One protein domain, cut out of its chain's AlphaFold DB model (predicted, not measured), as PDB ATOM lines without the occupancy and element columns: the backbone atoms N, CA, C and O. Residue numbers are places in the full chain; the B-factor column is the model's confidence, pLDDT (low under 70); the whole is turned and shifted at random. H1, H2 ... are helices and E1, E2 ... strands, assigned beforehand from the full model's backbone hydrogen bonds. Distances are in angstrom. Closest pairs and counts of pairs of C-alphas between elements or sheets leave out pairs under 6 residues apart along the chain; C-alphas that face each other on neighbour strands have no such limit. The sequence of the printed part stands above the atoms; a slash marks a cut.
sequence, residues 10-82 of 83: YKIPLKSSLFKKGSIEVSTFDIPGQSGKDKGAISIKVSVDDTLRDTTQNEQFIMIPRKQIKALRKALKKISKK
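What this domain is: This is residues 10 to 82 of the 83 residues of an uncharacterized protein of Helicobacter winghamensis (UniProt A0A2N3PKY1). A long, narrow, twisted ribbon of four strands, E1 to E4, winds to and fro as one sheet, and a single helix, H1, follows the last strand and sticks out from the sheet with residues 73 to 82 standing free. Neither face of the sheet is covered by a named helix, and the loops between the strands lengthen the ribbon at both ends. The printed part has 73 residues, with E1, E2, E3, E4 and H1 in that order; the sheet runs E1, E2, E3, E4, antiparallel throughout, and the class is mixed. The whole is loose, with a radius of gyration of the C-alphas of 15.1 A and spans of 44 by 34 by 20 A.

How they stand to each other: E1, residues 10 to 14, is an edge strand and forms a hairpin with E2, residues 22 to 30; N 12 and O 24 are 2.8 A apart, within hydrogen-bond range. E2 forms a hairpin with E3, residues 40 to 48, with N 25 and O 45 at 2.8 A. E3 forms a hairpin with E4, residues 59 to 65, the other edge strand, with N 44 and O 62 at 2.8 A. The four strands make a meander, each the antiparallel neighbour of the one before. The sheet is twisted, its C-alphas lying up to 4.2 A off the best plane. H1, residues 69 to 79, follows E4 by a tight link and is not on the sheet; it is only just apart from E3, at 8.4 A. In H1 every O i to N i+4 pair is within hydrogen-bond range.

Where its parts are: E1 begins at C-alpha 10, (-34.121, -54.063, -34.328). E2 and E3 each measure 26.3 A from first to last C-alpha, E4 19.8 A, H1 15.3 A and E1 12.9 A. H1 ends at C-alpha 79, (-40.580, -36.292, -47.829).

The domain as a whole: The two C-alphas farthest apart, those of Gly 36 and Arg 53, are 44.2 A apart. The printed part has no cut and no long link. The pLDDT is under 70 at residues 37 to 38, 50 to 59 and 82.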
ATOM      1  N   TYR A  10     -35.310 -54.401 -33.557       83.31
ATOM      2  CA  TYR A  10     -34.121 -54.063 -34.328       83.31
ATOM      3  C   TYR A  10     -33.553 -52.728 -33.853       83.31
ATOM      4  O   TYR A  10     -34.296 -51.786 -33.603       83.31
ATOM      5  N   LYS A  11     -32.225 -52.642 -33.748       85.38
ATOM      6  CA  LYS A  11     -31.512 -51.434 -33.328       85.38
ATOM      7  C   LYS A  11     -30.666 -50.913 -34.485       85.38
ATOM      8  O   LYS A  11     -29.879 -51.664 -35.057       85.38
ATOM      9  N   ILE A  12     -30.841 -49.645 -34.837       86.19
ATOM     10  CA  ILE A  12     -30.104 -48.942 -35.887       86.19
ATOM     11  C   ILE A  12     -29.185 -47.928 -35.203       86.19
ATOM     12  O   ILE A  12     -29.697 -47.012 -34.559       86.19
ATOM     13  N   PRO A  13     -27.853 -48.059 -35.309       85.75
ATOM     14  CA  PRO A  13     -26.945 -47.040 -34.803       85.75
ATOM     15  C   PRO A  13     -27.068 -45.770 -35.651       85.75
ATOM     16  O   PRO A  13     -27.064 -45.826 -36.881       85.75
ATOM     17  N   LEU A  14     -27.160 -44.625 -34.987       82.75
ATOM     18  CA  LEU A  14     -27.138 -43.319 -35.625       82.75
ATOM     19  C   LEU A  14     -25.702 -42.804 -35.678       82.75
ATOM     20  O   LEU A  14     -24.974 -42.860 -34.688       82.75
ATOM     21  N   LYS A  15     -25.310 -42.290 -36.843       78.50
ATOM     22  CA  LYS A  15     -24.043 -41.585 -37.040       78.50
ATOM     23  C   LYS A  15     -24.363 -40.116 -37.280       78.50
ATOM     24  O   LYS A  15     -25.066 -39.801 -38.234       78.50
ATOM     25  N   SER A  16     -23.874 -39.245 -36.411       73.81
ATOM     26  CA  SER A  16     -24.031 -37.796 -36.516       73.81
ATOM     27  C   SER A  16     -22.800 -37.120 -35.924       73.81
ATOM     28  O   SER A  16     -22.155 -37.685 -35.045       73.81
ATOM     29  N   SER A  17     -22.476 -35.915 -36.388       72.44
ATOM     30  CA  SER A  17     -21.489 -35.047 -35.734       72.44
ATOM     31  C   SER A  17     -22.018 -34.427 -34.437       72.44
ATOM     32  O   SER A  17     -21.231 -33.912 -33.650       72.44
ATOM     33  N   LEU A  18     -23.336 -34.479 -34.212       70.12
ATOM     34  CA  LEU A  18     -24.006 -33.838 -33.079       70.12
ATOM     35  C   LEU A  18     -23.913 -34.646 -31.775       70.12
ATOM     36  O   LEU A  18     -23.968 -34.054 -30.706       70.12
ATOM     37  N   PHE A  19     -23.738 -35.969 -31.848       72.25
ATOM     38  CA  PHE A  19     -23.689 -36.852 -30.678       72.25
ATOM     39  C   PHE A  19     -22.699 -38.001 -30.879       72.25
ATOM     40  O   PHE A  19     -22.531 -38.512 -31.987       72.25
ATOM     41  N   LYS A  20     -22.045 -38.444 -29.795       73.31
ATOM     42  CA  LYS A  20     -21.009 -39.496 -29.859       73.31
ATOM     43  C   LYS A  20     -21.592 -40.878 -30.139       73.31
ATOM     44  O   LYS A  20     -20.970 -41.685 -30.830       73.31
ATOM     45  N   LYS A  21     -22.766 -41.167 -29.576       77.75
ATOM     46  CA  LYS A  21     -23.490 -42.421 -29.771       77.75
ATOM     47  C   LYS A  21     -24.976 -42.120 -29.806       77.75
ATOM     48  O   LYS A  21     -25.493 -41.396 -28.969       77.75
ATOM     49  N   GLY A  22     -25.665 -42.685 -30.782       82.81
ATOM     50  CA  GLY A  22     -27.113 -42.634 -30.847       82.81
ATOM     51  C   GLY A  22     -27.633 -43.919 -31.456       82.81
ATOM     52  O   GLY A  22     -26.925 -44.616 -32.188       82.81
ATOM     53  N   SER A  23     -28.870 -44.265 -31.148       87.56
ATOM     54  CA  SER A  23     -29.506 -45.440 -31.714       87.56
ATOM     55  C   SER A  23     -31.013 -45.298 -31.768       87.56
ATOM     56  O   SER A  23     -31.625 -44.759 -30.852       87.56
ATOM     57  N   ILE A  24     -31.596 -45.846 -32.826       87.12
ATOM     58  CA  ILE A  24     -33.031 -46.053 -32.946       87.12
ATOM     59  C   ILE A  24     -33.299 -47.526 -32.683       87.12
ATOM     60  O   ILE A  24     -32.852 -48.381 -33.443       87.12
ATOM     61  N   GLU A  25     -34.035 -47.836 -31.630       88.00
ATOM     62  CA  GLU A  25     -34.603 -49.155 -31.420       88.00
ATOM     63  C   GLU A  25     -36.046 -49.169 -31.909       88.00
ATOM     64  O   GLU A  25     -36.845 -48.296 -31.579       88.00
ATOM     65  N   VAL A  26     -36.389 -50.166 -32.712       87.00
ATOM     66  CA  VAL A  26     -37.747 -50.368 -33.185       87.00
ATOM     67  C   VAL A  26     -38.193 -51.759 -32.807       87.00
ATOM     68  O   VAL A  26     -37.541 -52.743 -33.152       87.00
ATOM     69  N   SER A  27     -39.320 -51.845 -32.121       87.25
ATOM     70  CA  SER A  27     -39.870 -53.096 -31.619       87.25
ATOM     71  C   SER A  27     -41.342 -53.227 -31.971       87.25
ATOM     72  O   SER A  27     -42.050 -52.240 -32.153       87.25
ATOM     73  N   THR A  28     -41.802 -54.464 -32.133       85.38
ATOM     74  CA  THR A  28     -43.208 -54.768 -32.405       85.38
ATOM     75  C   THR A  28     -43.823 -55.466 -31.209       85.38
ATOM     76  O   THR A  28     -43.248 -56.436 -30.719       85.38
ATOM     77  N   PHE A  29     -45.002 -55.029 -30.786       83.62
ATOM     78  CA  PHE A  29     -45.716 -55.625 -29.664       83.62
ATOM     79  C   PHE A  29     -47.224 -55.618 -29.902       83.62
ATOM     80  O   PHE A  29     -47.723 -54.934 -30.797       83.62
ATOM     81  N   ASP A  30     -47.933 -56.399 -29.096       84.25
ATOM     82  CA  ASP A  30     -49.388 -56.446 -29.092       84.25
ATOM     83  C   ASP A  30     -49.936 -55.480 -28.029       84.25
ATOM     84  O   ASP A  30     -49.515 -55.522 -26.875       84.25
ATOM     85  N   ILE A  31     -50.881 -54.618 -28.407       80.06
ATOM     86  CA  ILE A  31     -51.602 -53.718 -27.506       80.06
ATOM     87  C   ILE A  31     -52.617 -54.549 -26.700       80.06
ATOM     88  O   ILE A  31     -53.508 -55.170 -27.298       80.06
ATOM     89  N   PRO A  32     -52.531 -54.559 -25.357       74.94
ATOM     90  CA  PRO A  32     -53.513 -55.224 -24.506       74.94
ATOM     91  C   PRO A  32     -54.922 -54.663 -24.738       74.94
ATOM     92  O   PRO A  32     -55.101 -53.459 -24.890       74.94
ATOM     93  N   GLY A  33     -55.933 -55.532 -24.773       75.94
ATOM     94  CA  GLY A  33     -57.333 -55.126 -24.957       75.94
ATOM     95  C   GLY A  33     -57.778 -54.905 -26.408       75.94
ATOM     96  O   GLY A  33     -58.966 -54.707 -26.641       75.94
ATOM     97  N   GLN A  34     -56.879 -54.997 -27.398       73.94
ATOM     98  CA  GLN A  34     -57.260 -55.016 -28.817       73.94
ATOM     99  C   GLN A  34     -57.243 -56.437 -29.392       73.94
ATOM    100  O   GLN A  34     -56.337 -57.231 -29.131       73.94
ATOM    101  N   SER A  35     -58.247 -56.763 -30.206       70.81
ATOM    102  CA  SER A  35     -58.378 -58.048 -30.895       70.81
ATOM    103  C   SER A  35     -58.303 -57.875 -32.420       70.81
ATOM    104  O   SER A  35     -58.500 -56.790 -32.967       70.81
ATOM    105  N   GLY A  36     -57.952 -58.946 -33.135       72.31
ATOM    106  CA  GLY A  36     -57.868 -58.940 -34.600       72.31
ATOM    107  C   GLY A  36     -56.598 -58.292 -35.176       72.31
ATOM    108  O   GLY A  36     -55.545 -58.255 -34.542       72.31
ATOM    109  N   LYS A  37     -56.677 -57.802 -36.426       66.75
ATOM    110  CA  LYS A  37     -55.533 -57.239 -37.190       66.75
ATOM    111  C   LYS A  37     -54.952 -55.953 -36.585       66.75
ATOM    112  O   LYS A  37     -53.881 -55.500 -36.997       66.75
ATOM    113  N   ASP A  38     -55.654 -55.409 -35.605       67.62
ATOM    114  CA  ASP A  38     -55.424 -54.103 -35.004       67.62
ATOM    115  C   ASP A  38     -54.578 -54.193 -33.741       67.62
ATOM    116  O   ASP A  38     -53.983 -53.208 -33.323       67.62
ATOM    117  N   LYS A  39     -54.441 -55.413 -33.215       80.44
ATOM    118  CA  LYS A  39     -53.716 -55.738 -31.994       80.44
ATOM    119  C   LYS A  39     -52.247 -55.315 -32.015       80.44
ATOM    120  O   LYS A  39     -51.682 -55.100 -30.960       80.44
ATOM    121  N   GLY A  40     -51.612 -55.179 -33.178       83.50
ATOM    122  CA  GLY A  40     -50.187 -54.849 -33.249       83.50
ATOM    123  C   GLY A  40     -49.881 -53.349 -33.179       83.50
ATOM    124  O   GLY A  40     -50.562 -52.532 -33.801       83.50
ATOM    125  N   ALA A  41     -48.763 -53.004 -32.552       85.75
ATOM    126  CA  ALA A  41     -48.119 -51.698 -32.624       85.75
ATOM    127  C   ALA A  41     -46.614 -51.828 -32.869       85.75
ATOM    128  O   ALA A  41     -46.015 -52.893 -32.702       85.75
ATOM    129  N   ILE A  42     -46.017 -50.721 -33.306       87.62
ATOM    130  CA  ILE A  42     -44.573 -50.544 -33.390       87.62
ATOM    131  C   ILE A  42     -44.176 -49.444 -32.417       87.62
ATOM    132  O   ILE A  42     -44.713 -48.341 -32.490       87.62
ATOM    133  N   SER A  43     -43.218 -49.726 -31.547       87.44
ATOM    134  CA  SER A  43     -42.503 -48.720 -30.767       87.44
ATOM    135  C   SER A  43     -41.232 -48.318 -31.490       87.44
ATOM    136  O   SER A  43     -40.492 -49.175 -31.965       87.44
ATOM    137  N   ILE A  44     -40.979 -47.017 -31.557       88.50
ATOM    138  CA  ILE A  44     -39.720 -46.426 -31.998       88.50
ATOM    139  C   ILE A  44     -39.158 -45.672 -30.798       88.50
ATOM    140  O   ILE A  44     -39.763 -44.706 -30.337       88.50
ATOM    141  N   LYS A  45     -38.020 -46.130 -30.289       87.62
ATOM    142  CA  LYS A  45     -37.253 -45.467 -29.242       87.62
ATOM    143  C   LYS A  45     -35.999 -44.871 -29.865       87.62
ATOM    144  O   LYS A  45     -35.234 -45.586 -30.506       87.62
ATOM    145  N   VAL A  46     -35.793 -43.575 -29.689       85.56
ATOM    146  CA  VAL A  46     -34.569 -42.883 -30.094       85.56
ATOM    147  C   VAL A  46     -33.804 -42.557 -28.824       85.56
ATOM    148  O   VAL A  46     -34.308 -41.809 -27.995       85.56
ATOM    149  N   SER A  47     -32.618 -43.139 -28.676       84.62
ATOM    150  CA  SER A  47     -31.698 -42.843 -27.579       84.62
ATOM    151  C   SER A  47     -30.473 -42.149 -28.152       84.62
ATOM    152  O   SER A  47     -29.845 -42.678 -29.076       84.62
ATOM    153  N   VAL A  48     -30.133 -40.989 -27.607       83.00
ATOM    154  CA  VAL A  48     -28.932 -40.231 -27.962       83.00
ATOM    155  C   VAL A  48     -28.118 -40.003 -26.692       83.00
ATOM    156  O   VAL A  48     -28.658 -39.577 -25.676       83.00
ATOM    157  N   ASP A  49     -26.826 -40.320 -26.735       73.31
ATOM    158  CA  ASP A  49     -25.897 -39.971 -25.664       73.31
ATOM    159  C   ASP A  49     -25.539 -38.493 -25.819       73.31
ATOM    160  O   ASP A  49     -24.646 -38.150 -26.600       73.31
ATOM    161  N   ASP A  50     -26.211 -37.630 -25.059       64.81
ATOM    162  CA  ASP A  50     -25.839 -36.224 -24.972       64.81
ATOM    163  C   ASP A  50     -25.102 -35.916 -23.668       64.81
ATOM    164  O   ASP A  50     -25.645 -35.930 -22.565       64.81
ATOM    165  N   THR A  51     -23.829 -35.547 -23.835       57.38
ATOM    166  CA  THR A  51     -23.091 -34.650 -22.933       57.38
ATOM    167  C   THR A  51     -23.557 -33.188 -23.068       57.38
ATOM    168  O   THR A  51     -22.961 -32.295 -22.470       57.38
ATOM    169  N   LEU A  52     -24.580 -32.911 -23.883       56.69
ATOM    170  CA  LEU A  52     -25.090 -31.579 -24.186       56.69
ATOM    171  C   LEU A  52     -26.403 -31.335 -23.432       56.69
ATOM    172  O   LEU A  52     -27.435 -31.885 -23.776       56.69
ATOM    173  N   ARG A  53     -26.292 -30.518 -22.375       51.72
ATOM    174  CA  ARG A  53     -27.314 -29.644 -21.767       51.72
ATOM    175  C   ARG A  53     -28.776 -30.088 -21.964       51.72
ATOM    176  O   ARG A  53     -29.390 -29.723 -22.955       51.72
ATOM    177  N   ASP A  54     -29.278 -30.784 -20.944       51.88
ATOM    178  CA  ASP A  54     -30.682 -31.097 -20.615       51.88
ATOM    179  C   ASP A  54     -30.982 -32.600 -20.635       51.88
ATOM    180  O   ASP A  54     -31.552 -33.182 -21.552       51.88
ATOM    181  N   THR A  55     -30.616 -33.235 -19.522       53.25
ATOM    182  CA  THR A  55     -30.749 -34.663 -19.192       53.25
ATOM    183  C   THR A  55     -32.182 -35.216 -19.200       53.25
ATOM    184  O   THR A  55     -32.376 -36.397 -18.917       53.25
ATOM    185  N   THR A  56     -33.196 -34.417 -19.527       53.00
ATOM    186  CA  THR A  56     -34.612 -34.805 -19.469       53.00
ATOM    187  C   THR A  56     -35.221 -35.229 -20.809       53.00
ATOM    188  O   THR A  56     -36.334 -35.749 -20.797       53.00
ATOM    189  N   GLN A  57     -34.530 -35.084 -21.955       56.94
ATOM    190  CA  GLN A  57     -35.098 -35.415 -23.283       56.94
ATOM    191  C   GLN A  57     -34.258 -36.368 -24.156       56.94
ATOM    192  O   GLN A  57     -34.561 -36.553 -25.336       56.94
ATOM    193  N   ASN A  58     -33.247 -37.030 -23.588       63.59
ATOM    194  CA  ASN A  58     -32.313 -37.886 -24.342       63.59
ATOM    195  C   ASN A  58     -32.935 -39.189 -24.878       63.59
ATOM    196  O   ASN A  58     -32.322 -39.899 -25.681       63.59
ATOM    197  N   GLU A  59     -34.156 -39.506 -24.440       66.25
ATOM    198  CA  GLU A  59     -34.932 -40.634 -24.931       66.25
ATOM    199  C   GLU A  59     -36.306 -40.172 -25.414       66.25
ATOM    200  O   GLU A  59     -37.148 -39.733 -24.633       66.25
ATOM    201  N   GLN A  60     -36.554 -40.316 -26.715       76.75
ATOM    202  CA  GLN A  60     -37.877 -40.102 -27.293       76.75
ATOM    203  C   GLN A  60     -38.517 -41.442 -27.625       76.75
ATOM    204  O   GLN A  60     -37.912 -42.297 -28.276       76.75
ATOM    205  N   PHE A  61     -39.762 -41.615 -27.191       81.31
ATOM    206  CA  PHE A  61     -40.543 -42.819 -27.428       81.31
ATOM    207  C   PHE A  61     -41.794 -42.490 -28.237       81.31
ATOM    208  O   PHE A  61     -42.586 -41.629 -27.864       81.31
ATOM    209  N   ILE A  62     -41.986 -43.210 -29.340       86.12
ATOM    210  CA  ILE A  62     -43.142 -43.057 -30.219       86.12
ATOM    211  C   ILE A  62     -43.792 -44.425 -30.397       86.12
ATOM    212  O   ILE A  62     -43.153 -45.375 -30.849       86.12
ATOM    213  N   MET A  63     -45.083 -44.512 -30.095       86.50
ATOM    214  CA  MET A  63     -45.897 -45.695 -30.357       86.50
ATOM    215  C   MET A  63     -46.771 -45.468 -31.590       86.50
ATOM    216  O   MET A  63     -47.521 -44.499 -31.664       86.50
ATOM    217  N   ILE A  64     -46.701 -46.383 -32.556       87.50
ATOM    218  CA  ILE A  64     -47.437 -46.309 -33.818       87.50
ATOM    219  C   ILE A  64     -48.317 -47.556 -33.955       87.50
ATOM    220  O   ILE A  64     -47.797 -48.663 -34.135       87.50
ATOM    221  N   PRO A  65     -49.652 -47.411 -33.945       87.62
ATOM    222  CA  PRO A  65     -50.564 -48.510 -34.229       87.62
ATOM    223  C   PRO A  65     -50.327 -49.095 -35.625       87.62
ATOM    224  O   PRO A  65     -50.107 -48.366 -36.599       87.62
ATOM    225  N   ARG A  66     -50.455 -50.417 -35.777       84.56
ATOM    226  CA  ARG A  66     -50.151 -51.099 -37.046       84.56
ATOM    227  C   ARG A  66     -50.996 -50.612 -38.225       84.56
ATOM    228  O   ARG A  66     -50.497 -50.569 -39.352       84.56
ATOM    229  N   LYS A  67     -52.226 -50.154 -37.962       85.19
ATOM    230  CA  LYS A  67     -53.109 -49.498 -38.947       85.19
ATOM    231  C   LYS A  67     -52.464 -48.283 -39.618       85.19
ATOM    232  O   LYS A  67     -52.659 -48.058 -40.810       85.19
ATOM    233  N   GLN A  68     -51.688 -47.508 -38.864       87.69
ATOM    234  CA  GLN A  68     -51.148 -46.225 -39.308       87.69
ATOM    235  C   GLN A  68     -49.807 -46.358 -40.042       87.69
ATOM    236  O   GLN A  68     -49.432 -45.461 -40.797       87.69
ATOM    237  N   ILE A  69     -49.114 -47.499 -39.933       87.25
ATOM    238  CA  ILE A  69     -47.794 -47.718 -40.557       87.25
ATOM    239  C   ILE A  69     -47.824 -47.468 -42.068       87.25
ATOM    240  O   ILE A  69     -46.895 -46.885 -42.628       87.25
ATOM    241  N   LYS A  70     -48.883 -47.910 -42.759       88.75
ATOM    242  CA  LYS A  70     -48.991 -47.732 -44.217       88.75
ATOM    243  C   LYS A  70     -49.106 -46.253 -44.589       88.75
ATOM    244  O   LYS A  70     -48.500 -45.835 -45.576       88.75
ATOM    245  N   ALA A  71     -49.860 -45.477 -43.810       89.62
ATOM    246  CA  ALA A  71     -49.993 -44.037 -43.998       89.62
ATOM    247  C   ALA A  71     -48.665 -43.325 -43.703       89.62
ATOM    248  O   ALA A  71     -48.181 -42.575 -44.551       89.62
ATOM    249  N   LEU A  72     -48.018 -43.664 -42.584       89.75
ATOM    250  CA  LEU A  72     -46.714 -43.121 -42.206       89.75
ATOM    251  C   LEU A  72     -45.651 -43.388 -43.280       89.75
ATOM    252  O   LEU A  72     -44.983 -42.465 -43.734       89.75
ATOM    253  N   ARG A  73     -45.545 -44.627 -43.776       90.25
ATOM    254  CA  ARG A  73     -44.607 -44.976 -44.857       90.25
ATOM    255  C   ARG A  73     -44.848 -44.141 -46.115       90.25
ATOM    256  O   ARG A  73     -43.890 -43.719 -46.757       90.25
ATOM    257  N   LYS A  74     -46.112 -43.917 -46.492       93.50
ATOM    258  CA  LYS A  74     -46.454 -43.075 -47.650       93.50
ATOM    259  C   LYS A  74     -46.047 -41.618 -47.426       93.50
ATOM    260  O   LYS A  74     -45.521 -41.013 -48.355       93.50
ATOM    261  N   ALA A  75     -46.274 -41.076 -46.230       90.38
ATOM    262  CA  ALA A  75     -45.883 -39.713 -45.878       90.38
ATOM    263  C   ALA A  75     -44.356 -39.544 -45.911       90.38
ATOM    264  O   ALA A  75     -43.851 -38.690 -46.637       90.38
ATOM    265  N   LEU A  76     -43.615 -40.434 -45.243       88.88
ATOM    266  CA  LEU A  76     -42.150 -40.410 -45.219       88.88
ATOM    267  C   LEU A  76     -41.543 -40.556 -46.619       88.88
ATOM    268  O   LEU A  76     -40.633 -39.815 -46.966       88.88
ATOM    269  N   LYS A  77     -42.093 -41.438 -47.468       92.38
ATOM    270  CA  LYS A  77     -41.627 -41.608 -48.856       92.38
ATOM    271  C   LYS A  77     -41.809 -40.347 -49.709       92.38
ATOM    272  O   LYS A  77     -41.068 -40.153 -50.667       92.38
ATOM    273  N   LYS A  78     -42.816 -39.515 -49.419       91.81
ATOM    274  CA  LYS A  78     -42.993 -38.228 -50.111       91.81
ATOM    275  C   LYS A  78     -41.933 -37.216 -49.677       91.81
ATOM    276  O   LYS A  78     -41.436 -36.489 -50.525       91.81
ATOM    277  N   ILE A  79     -41.596 -37.193 -48.389       90.56
ATOM    278  CA  ILE A  79     -40.580 -36.292 -47.829       90.56
ATOM    279  C   ILE A  79     -39.188 -36.695 -48.328       90.56
ATOM    280  O   ILE A  79     -38.467 -35.863 -48.859       90.56
ATOM    281  N   SER A  80     -38.851 -37.986 -48.272       83.12
ATOM    282  CA  SER A  80     -37.533 -38.495 -48.674       83.12
ATOM    283  C   SER A  80     -37.229 -38.386 -50.170       83.12
ATOM    284  O   SER A  80     -36.120 -38.685 -50.574       83.12
ATOM    285  N   LYS A  81     -38.231 -38.101 -51.009       79.19
ATOM    286  CA  LYS A  81     -38.050 -37.851 -52.448       79.19
ATOM    287  C   LYS A  81     -37.873 -36.369 -52.777       79.19
ATOM    288  O   LYS A  81     -37.587 -36.047 -53.923       79.19
ATOM    289  N   LYS A  82     -38.186 -35.488 -51.823       60.81
ATOM    290  CA  LYS A  82     -38.067 -34.033 -51.961       60.81
ATOM    291  C   LYS A  82     -36.762 -33.492 -51.371       60.81
ATOM    292  O   LYS A  82     -36.412 -32.362 -51.689       60.81
TER     293      LYS A  82